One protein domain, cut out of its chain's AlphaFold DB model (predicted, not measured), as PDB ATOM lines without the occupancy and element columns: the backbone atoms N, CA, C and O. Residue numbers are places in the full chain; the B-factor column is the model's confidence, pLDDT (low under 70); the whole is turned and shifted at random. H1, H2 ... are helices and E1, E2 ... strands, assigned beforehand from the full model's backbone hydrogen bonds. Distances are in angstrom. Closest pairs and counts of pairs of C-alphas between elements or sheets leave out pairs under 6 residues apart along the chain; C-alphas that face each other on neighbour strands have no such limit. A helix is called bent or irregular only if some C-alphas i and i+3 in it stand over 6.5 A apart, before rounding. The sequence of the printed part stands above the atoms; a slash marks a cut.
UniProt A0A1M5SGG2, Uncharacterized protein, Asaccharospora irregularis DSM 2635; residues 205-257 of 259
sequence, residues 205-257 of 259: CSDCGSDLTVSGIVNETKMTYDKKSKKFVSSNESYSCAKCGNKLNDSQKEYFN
ATOM      1  N   CYS A 205     -33.193 -52.904  -2.631       81.38
ATOM      2  CA  CYS A 205     -34.573 -53.340  -2.492       81.38
ATOM      3  C   CYS A 205     -34.844 -53.709  -1.028       81.38
ATOM      4  O   CYS A 205     -34.113 -54.520  -0.461       81.38
ATOM      5  N   SER A 206     -35.918 -53.170  -0.445       79.00
ATOM      6  CA  SER A 206     -36.275 -53.412   0.958       79.00
ATOM      7  C   SER A 206     -36.601 -54.874   1.251       79.00
ATOM      8  O   SER A 206     -36.478 -55.302   2.391       79.00
ATOM      9  N   ASP A 207     -36.994 -55.639   0.230       79.56
ATOM     10  CA  ASP A 207     -37.401 -57.031   0.410       79.56
ATOM     11  C   ASP A 207     -36.314 -58.033   0.028       79.56
ATOM     12  O   ASP A 207     -36.094 -59.001   0.747       79.56
ATOM     13  N   CYS A 208     -35.639 -57.841  -1.112       75.44
ATOM     14  CA  CYS A 208     -34.648 -58.810  -1.605       75.44
ATOM     15  C   CYS A 208     -33.190 -58.345  -1.490       75.44
ATOM     16  O   CYS A 208     -32.290 -59.068  -1.920       75.44
ATOM     17  N   GLY A 209     -32.950 -57.139  -0.965       72.94
ATOM     18  CA  GLY A 209     -31.613 -56.594  -0.715       72.94
ATOM     19  C   GLY A 209     -30.788 -56.273  -1.963       72.94
ATOM     20  O   GLY A 209     -29.650 -55.833  -1.838       72.94
ATOM     21  N   SER A 210     -31.313 -56.481  -3.176       73.56
ATOM     22  CA  SER A 210     -30.562 -56.186  -4.399       73.56
ATOM     23  C   SER A 210     -30.404 -54.689  -4.615       73.56
ATOM     24  O   SER A 210     -31.386 -53.957  -4.512       73.56
ATOM     25  N   ASP A 211     -29.210 -54.261  -5.016       77.62
ATOM     26  CA  ASP A 211     -28.938 -52.886  -5.434       77.62
ATOM     27  C   ASP A 211     -29.818 -52.514  -6.641       77.62
ATOM     28  O   ASP A 211     -29.704 -53.105  -7.716       77.62
ATOM     29  N   LEU A 212     -30.734 -51.568  -6.459       81.12
ATOM     30  CA  LEU A 212     -31.687 -51.059  -7.446       81.12
ATOM     31  C   LEU A 212     -31.004 -50.249  -8.552       81.12
ATOM     32  O   LEU A 212     -31.550 -50.168  -9.651       81.12
ATOM     33  N   THR A 213     -29.807 -49.702  -8.315       77.75
ATOM     34  CA  THR A 213     -29.021 -49.018  -9.358       77.75
ATOM     35  C   THR A 213     -28.442 -50.001 -10.373       77.75
ATOM     36  O   THR A 213     -28.267 -49.653 -11.539       77.75
ATOM     37  N   VAL A 214     -28.207 -51.243  -9.941       79.12
ATOM     38  CA  VAL A 214     -27.674 -52.328 -10.776       79.12
ATOM     39  C   VAL A 214     -28.793 -53.221 -11.304       79.12
ATOM     40  O   VAL A 214     -28.850 -53.515 -12.495       79.12
ATOM     41  N   SER A 215     -29.687 -53.670 -10.421       81.38
ATOM     42  CA  SER A 215     -30.804 -54.552 -10.780       81.38
ATOM     43  C   SER A 215     -31.877 -53.830 -11.590       81.38
ATOM     44  O   SER A 215     -32.529 -54.463 -12.414       81.38
ATOM     45  N   GLY A 216     -32.011 -52.515 -11.415       86.12
ATOM     46  CA  GLY A 216     -32.980 -51.684 -12.113       86.12
ATOM     47  C   GLY A 216     -34.320 -51.566 -11.386       86.12
ATOM     48  O   GLY A 216     -34.691 -52.369 -10.524       86.12
ATOM     49  N   ILE A 217     -35.067 -50.535 -11.777       92.00
ATOM     50  CA  ILE A 217     -36.413 -50.235 -11.288       92.00
ATOM     51  C   ILE A 217     -37.375 -50.327 -12.473       92.00
ATOM     52  O   ILE A 217     -37.127 -49.740 -13.529       92.00
ATOM     53  N   VAL A 218     -38.471 -51.063 -12.306       92.75
ATOM     54  CA  VAL A 218     -39.507 -51.249 -13.329       92.75
ATOM     55  C   VAL A 218     -40.666 -50.303 -13.044       92.75
ATOM     56  O   VAL A 218     -41.156 -50.255 -11.919       92.75
ATOM     57  N   ASN A 219     -41.116 -49.560 -14.061       91.62
ATOM     58  CA  ASN A 219     -42.401 -48.856 -14.026       91.62
ATOM     59  C   ASN A 219     -43.493 -49.788 -14.568       91.62
ATOM     60  O   ASN A 219     -43.448 -50.226 -15.719       91.62
ATOM     61  N   GLU A 220     -44.476 -50.078 -13.730       88.12
ATOM     62  CA  GLU A 220     -45.667 -50.844 -14.051       88.12
ATOM     63  C   GLU A 220     -46.859 -49.897 -14.216       88.12
ATOM     64  O   GLU A 220     -47.398 -49.357 -13.247       88.12
ATOM     65  N   THR A 221     -47.322 -49.730 -15.455       87.25
ATOM     66  CA  THR A 221     -48.534 -48.961 -15.749       87.25
ATOM     67  C   THR A 221     -49.743 -49.885 -15.839       87.25
ATOM     68  O   THR A 221     -49.863 -50.714 -16.746       87.25
ATOM     69  N   LYS A 222     -50.702 -49.717 -14.929       86.12
ATOM     70  CA  LYS A 222     -51.974 -50.436 -14.999       86.12
ATOM     71  C   LYS A 222     -52.872 -49.806 -16.058       86.12
ATOM     72  O   LYS A 222     -53.294 -48.656 -15.917       86.12
ATOM     73  N   MET A 223     -53.233 -50.584 -17.074       89.31
ATOM     74  CA  MET A 223     -54.138 -50.159 -18.144       89.31
ATOM     75  C   MET A 223     -55.573 -50.615 -17.866       89.31
ATOM     76  O   MET A 223     -55.814 -51.771 -17.514       89.31
ATOM     77  N   THR A 224     -56.544 -49.728 -18.060       89.06
ATOM     78  CA  THR A 224     -57.974 -50.049 -18.011       89.06
ATOM     79  C   THR A 224     -58.602 -49.841 -19.381       89.06
ATOM     80  O   THR A 224     -58.303 -48.885 -20.090       89.06
ATOM     81  N   TYR A 225     -59.464 -50.768 -19.795       90.44
ATOM     82  CA  TYR A 225     -60.174 -50.641 -21.064       90.44
ATOM     83  C   TYR A 225     -61.344 -49.663 -20.916       90.44
ATOM     84  O   TYR A 225     -62.317 -49.957 -20.215       90.44
ATOM     85  N   ASP A 226     -61.274 -48.520 -21.592       90.50
ATOM     86  CA  ASP A 226     -62.380 -47.572 -21.664       90.50
ATOM     87  C   ASP A 226     -63.337 -47.953 -22.802       90.50
ATOM     88  O   ASP A 226     -63.031 -47.851 -23.993       90.50
ATOM     89  N   LYS A 227     -64.552 -48.355 -22.417       90.19
ATOM     90  CA  LYS A 227     -65.616 -48.757 -23.346       90.19
ATOM     91  C   LYS A 227     -66.089 -47.613 -24.251       90.19
ATOM     92  O   LYS A 227     -66.603 -47.900 -25.330       90.19
ATOM     93  N   LYS A 228     -65.942 -46.344 -23.841       91.06
ATOM     94  CA  LYS A 228     -66.384 -45.182 -24.636       91.06
ATOM     95  C   LYS A 228     -65.406 -44.874 -25.764       91.06
ATOM     96  O   LYS A 228     -65.824 -44.769 -26.915       91.06
ATOM     97  N   SER A 229     -64.116 -44.773 -25.453       87.44
ATOM     98  CA  SER A 229     -63.068 -44.547 -26.459       87.44
ATOM     99  C   SER A 229     -62.641 -45.816 -27.206       87.44
ATOM    100  O   SER A 229     -61.924 -45.715 -28.202       87.44
ATOM    101  N   LYS A 230     -63.094 -47.000 -26.757       89.38
ATOM    102  CA  LYS A 230     -62.707 -48.335 -27.258       89.38
ATOM    103  C   LYS A 230     -61.193 -48.582 -27.210       89.38
ATOM    104  O   LYS A 230     -60.662 -49.326 -28.035       89.38
ATOM    105  N   LYS A 231     -60.492 -47.962 -26.258       91.25
ATOM    106  CA  LYS A 231     -59.033 -48.034 -26.101       91.25
ATOM    107  C   LYS A 231     -58.659 -48.357 -24.657       91.25
ATOM    108  O   LYS A 231     -59.445 -48.153 -23.739       91.25
ATOM    109  N   PHE A 232     -57.437 -48.845 -24.465       88.12
ATOM    110  CA  PHE A 232     -56.830 -48.928 -23.141       88.12
ATOM    111  C   PHE A 232     -56.281 -47.557 -22.737       88.12
ATOM    112  O   PHE A 232     -55.572 -46.925 -23.519       88.12
ATOM    113  N   VAL A 233     -56.608 -47.115 -21.526       88.12
ATOM    114  CA  VAL A 233     -56.113 -45.879 -20.907       88.12
ATOM    115  C   VAL A 233     -55.306 -46.223 -19.658       88.12
ATOM    116  O   VAL A 233     -55.610 -47.206 -18.978       88.12
ATOM    117  N   SER A 234     -54.256 -45.453 -19.365       83.06
ATOM    118  CA  SER A 234     -53.498 -45.637 -18.127       83.06
ATOM    119  C   SER A 234     -54.355 -45.225 -16.931       83.06
ATOM    120  O   SER A 234     -55.116 -44.259 -16.993       83.06
ATOM    121  N   SER A 235     -54.278 -46.008 -15.857       76.94
ATOM    122  CA  SER A 235     -55.088 -45.802 -14.653       76.94
ATOM    123  C   SER A 235     -54.256 -45.510 -13.414       76.94
ATOM    124  O   SER A 235     -54.718 -44.726 -12.600       76.94
ATOM    125  N   ASN A 236     -53.073 -46.120 -13.276       80.62
ATOM    126  CA  ASN A 236     -52.117 -45.905 -12.186       80.62
ATOM    127  C   ASN A 236     -50.723 -46.384 -12.610       80.62
ATOM    128  O   ASN A 236     -50.616 -47.370 -13.344       80.62
ATOM    129  N   GLU A 237     -49.686 -45.734 -12.089       85.81
ATOM    130  CA  GLU A 237     -48.287 -46.151 -12.213       85.81
ATOM    131  C   GLU A 237     -47.782 -46.657 -10.857       85.81
ATOM    132  O   GLU A 237     -48.168 -46.151  -9.800       85.81
ATOM    133  N   SER A 238     -46.953 -47.695 -10.874       88.88
ATOM    134  CA  SER A 238     -46.220 -48.149  -9.695       88.88
ATOM    135  C   SER A 238     -44.808 -48.553 -10.066       88.88
ATOM    136  O   SER A 238     -44.572 -49.029 -11.168       88.88
ATOM    137  N   TYR A 239     -43.885 -48.400  -9.124       92.31
ATOM    138  CA  TYR A 239     -42.483 -48.724  -9.335       92.31
ATOM    139  C   TYR A 239     -42.096 -49.907  -8.467       92.31
ATOM    140  O   TYR A 239     -42.414 -49.927  -7.273       92.31
ATOM    141  N   SER A 240     -41.420 -50.880  -9.066       92.75
ATOM    142  CA  SER A 240     -41.018 -52.126  -8.420       92.75
ATOM    143  C   SER A 240     -39.549 -52.460  -8.683       92.75
ATOM    144  O   SER A 240     -38.937 -52.011  -9.655       92.75
ATOM    145  N   CYS A 241     -38.952 -53.239  -7.783       91.19
ATOM    146  CA  CYS A 241     -37.627 -53.809  -7.983       91.19
ATOM    147  C   CYS A 241     -37.662 -54.770  -9.176       91.19
ATOM    148  O   CYS A 241     -38.447 -55.719  -9.171       91.19
ATOM    149  N   ALA A 242     -36.773 -54.594 -10.156       90.12
ATOM    150  CA  ALA A 242     -36.749 -55.455 -11.340       90.12
ATOM    151  C   ALA A 242     -36.425 -56.926 -11.032       90.12
ATOM    152  O   ALA A 242     -36.765 -57.810 -11.816       90.12
ATOM    153  N   LYS A 243     -35.766 -57.200  -9.898       88.06
ATOM    154  CA  LYS A 243     -35.356 -58.554  -9.508       88.06
ATOM    155  C   LYS A 243     -36.477 -59.352  -8.841       88.06
ATOM    156  O   LYS A 243     -36.650 -60.521  -9.166       88.06
ATOM    157  N   CYS A 244     -37.199 -58.759  -7.887       89.50
ATOM    158  CA  CYS A 244     -38.225 -59.471  -7.109       89.50
ATOM    159  C   CYS A 244     -39.664 -59.004  -7.373       89.50
ATOM    160  O   CYS A 244     -40.595 -59.647  -6.899       89.50
ATOM    161  N   GLY A 245     -39.862 -57.904  -8.105       88.38
ATOM    162  CA  GLY A 245     -41.183 -57.356  -8.426       88.38
ATOM    163  C   GLY A 245     -41.880 -56.627  -7.275       88.38
ATOM    164  O   GLY A 245     -43.003 -56.155  -7.444       88.38
ATOM    165  N   ASN A 246     -41.246 -56.488  -6.108       90.12
ATOM    166  CA  ASN A 246     -41.862 -55.767  -4.999       90.12
ATOM    167  C   ASN A 246     -41.775 -54.251  -5.159       90.12
ATOM    168  O   ASN A 246     -40.814 -53.716  -5.713       90.12
ATOM    169  N   LYS A 247     -42.798 -53.563  -4.645       91.38
ATOM    170  CA  LYS A 247     -42.964 -52.115  -4.780       91.38
ATOM    171  C   LYS A 247     -41.939 -51.341  -3.964       91.38
ATOM    172  O   LYS A 247     -41.673 -51.676  -2.815       91.38
ATOM    173  N   LEU A 248     -41.454 -50.250  -4.545       89.31
ATOM    174  CA  LEU A 248     -40.606 -49.296  -3.844       89.31
ATOM    175  C   LEU A 248     -41.415 -48.560  -2.768       89.31
ATOM    176  O   LEU A 248     -42.572 -48.176  -2.992       89.31
ATOM    177  N   ASN A 249     -40.783 -48.338  -1.619       87.19
ATOM    178  CA  ASN A 249     -41.322 -47.483  -0.565       87.19
ATOM    179  C   ASN A 249     -41.144 -45.992  -0.916       87.19
ATOM    180  O   ASN A 249     -40.488 -45.640  -1.898       87.19
ATOM    181  N   ASP A 250     -41.759 -45.099  -0.141       84.19
ATOM    182  CA  ASP A 250     -41.776 -43.670  -0.478       84.19
ATOM    183  C   ASP A 250     -40.392 -43.016  -0.356       84.19
ATOM    184  O   ASP A 250     -40.030 -42.213  -1.213       84.19
ATOM    185  N   SER A 251     -39.573 -43.434   0.614       79.81
ATOM    186  CA  SER A 251     -38.190 -42.960   0.764       79.81
ATOM    187  C   SER A 251     -37.315 -43.331  -0.438       79.81
ATOM    188  O   SER A 251     -36.508 -42.524  -0.894       79.81
ATOM    189  N   GLN A 252     -37.498 -44.529  -0.999       84.69
ATOM    190  CA  GLN A 252     -36.815 -44.956  -2.222       84.69
ATOM    191  C   GLN A 252     -37.278 -44.147  -3.430       84.69
ATOM    192  O   GLN A 252     -36.451 -43.705  -4.225       84.69
ATOM    193  N   LYS A 253     -38.590 -43.916  -3.576       86.69
ATOM    194  CA  LYS A 253     -39.111 -43.095  -4.679       86.69
ATOM    195  C   LYS A 253     -38.553 -41.676  -4.629       86.69
ATOM    196  O   LYS A 253     -38.103 -41.175  -5.655       86.69
ATOM    197  N   GLU A 254     -38.534 -41.063  -3.446       82.94
ATOM    198  CA  GLU A 254     -37.957 -39.735  -3.237       82.94
ATOM    199  C   GLU A 254     -36.470 -39.713  -3.609       82.94
ATOM    200  O   GLU A 254     -36.048 -38.876  -4.405       82.94
ATOM    201  N   TYR A 255     -35.694 -40.687  -3.126       82.12
ATOM    202  CA  TYR A 255     -34.267 -40.795  -3.425       82.12
ATOM    203  C   TYR A 255     -33.972 -40.926  -4.928       82.12
ATOM    204  O   TYR A 255     -33.084 -40.254  -5.457       82.12
ATOM    205  N   PHE A 256     -34.736 -41.760  -5.638       83.38
ATOM    206  CA  PHE A 256     -34.574 -41.980  -7.078       83.38
ATOM    207  C   PHE A 256     -35.262 -40.917  -7.952       83.38
ATOM    208  O   PHE A 256     -35.235 -41.036  -9.178       83.38
ATOM    209  N   ASN A 257     -35.851 -39.868  -7.361       83.75
ATOM    210  CA  ASN A 257     -36.646 -38.846  -8.057       83.75
ATOM    211  C   ASN A 257     -37.786 -39.433  -8.912       83.75
ATOM    212  O   ASN A 257     -38.089 -38.952 -10.008       83.75
TER     213      ASN A 257
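This is residues 205 to 257 of the 259 residues of an uncharacterized protein of Asaccharospora irregularis DSM 2635 (UniProt A0A1M5SGG2). A long two-stranded hairpin, E1 and E2, reaches out from a small head of loops and two short helices, H1 and H2, at its open end. The 53 printed residues hold H1, E1, E2 and H2 in that order, with an antiparallel sheet E1 - E2, and the class is mixed, helices and strands. The whole is loose, with a radius of gyration of the C-alphas of 14.0 A, and a rod spanning 43 by 20 by 15 A.

E1, residues 217 to 226, and E2, residues 231 to 241, form an antiparallel hairpin at 158 degrees. N 218 and O 240 are within hydrogen-bond range at 2.9 A, as are N 226 and O 231 at 2.8 A. E2 bends by 61 degrees at residue 236. The closest C-alphas of H1, residues 212 to 215, and E2 are those of Leu 212 and Cys 241, 6.6 A apart. H2, residues 250 to 255, is apart from H1 and E1. Every O i to N i+4 pair in H2 is within hydrogen-bond range; H1 is too short for such a pair.

E1 measures 28.1 A from C-alpha 217 at (-36.413, -50.235, -11.288), and E2 28.6 A. H1 measures 4.9 A and H2 8.6 A, ending at C-alpha 255 at (-34.267, -40.795, -3.425).

The C-alphas farthest apart, of Gly 209 and Lys 228, are 43.7 A apart. The printed part has no cut and no long link, and no printed residue is under 70 in pLDDT.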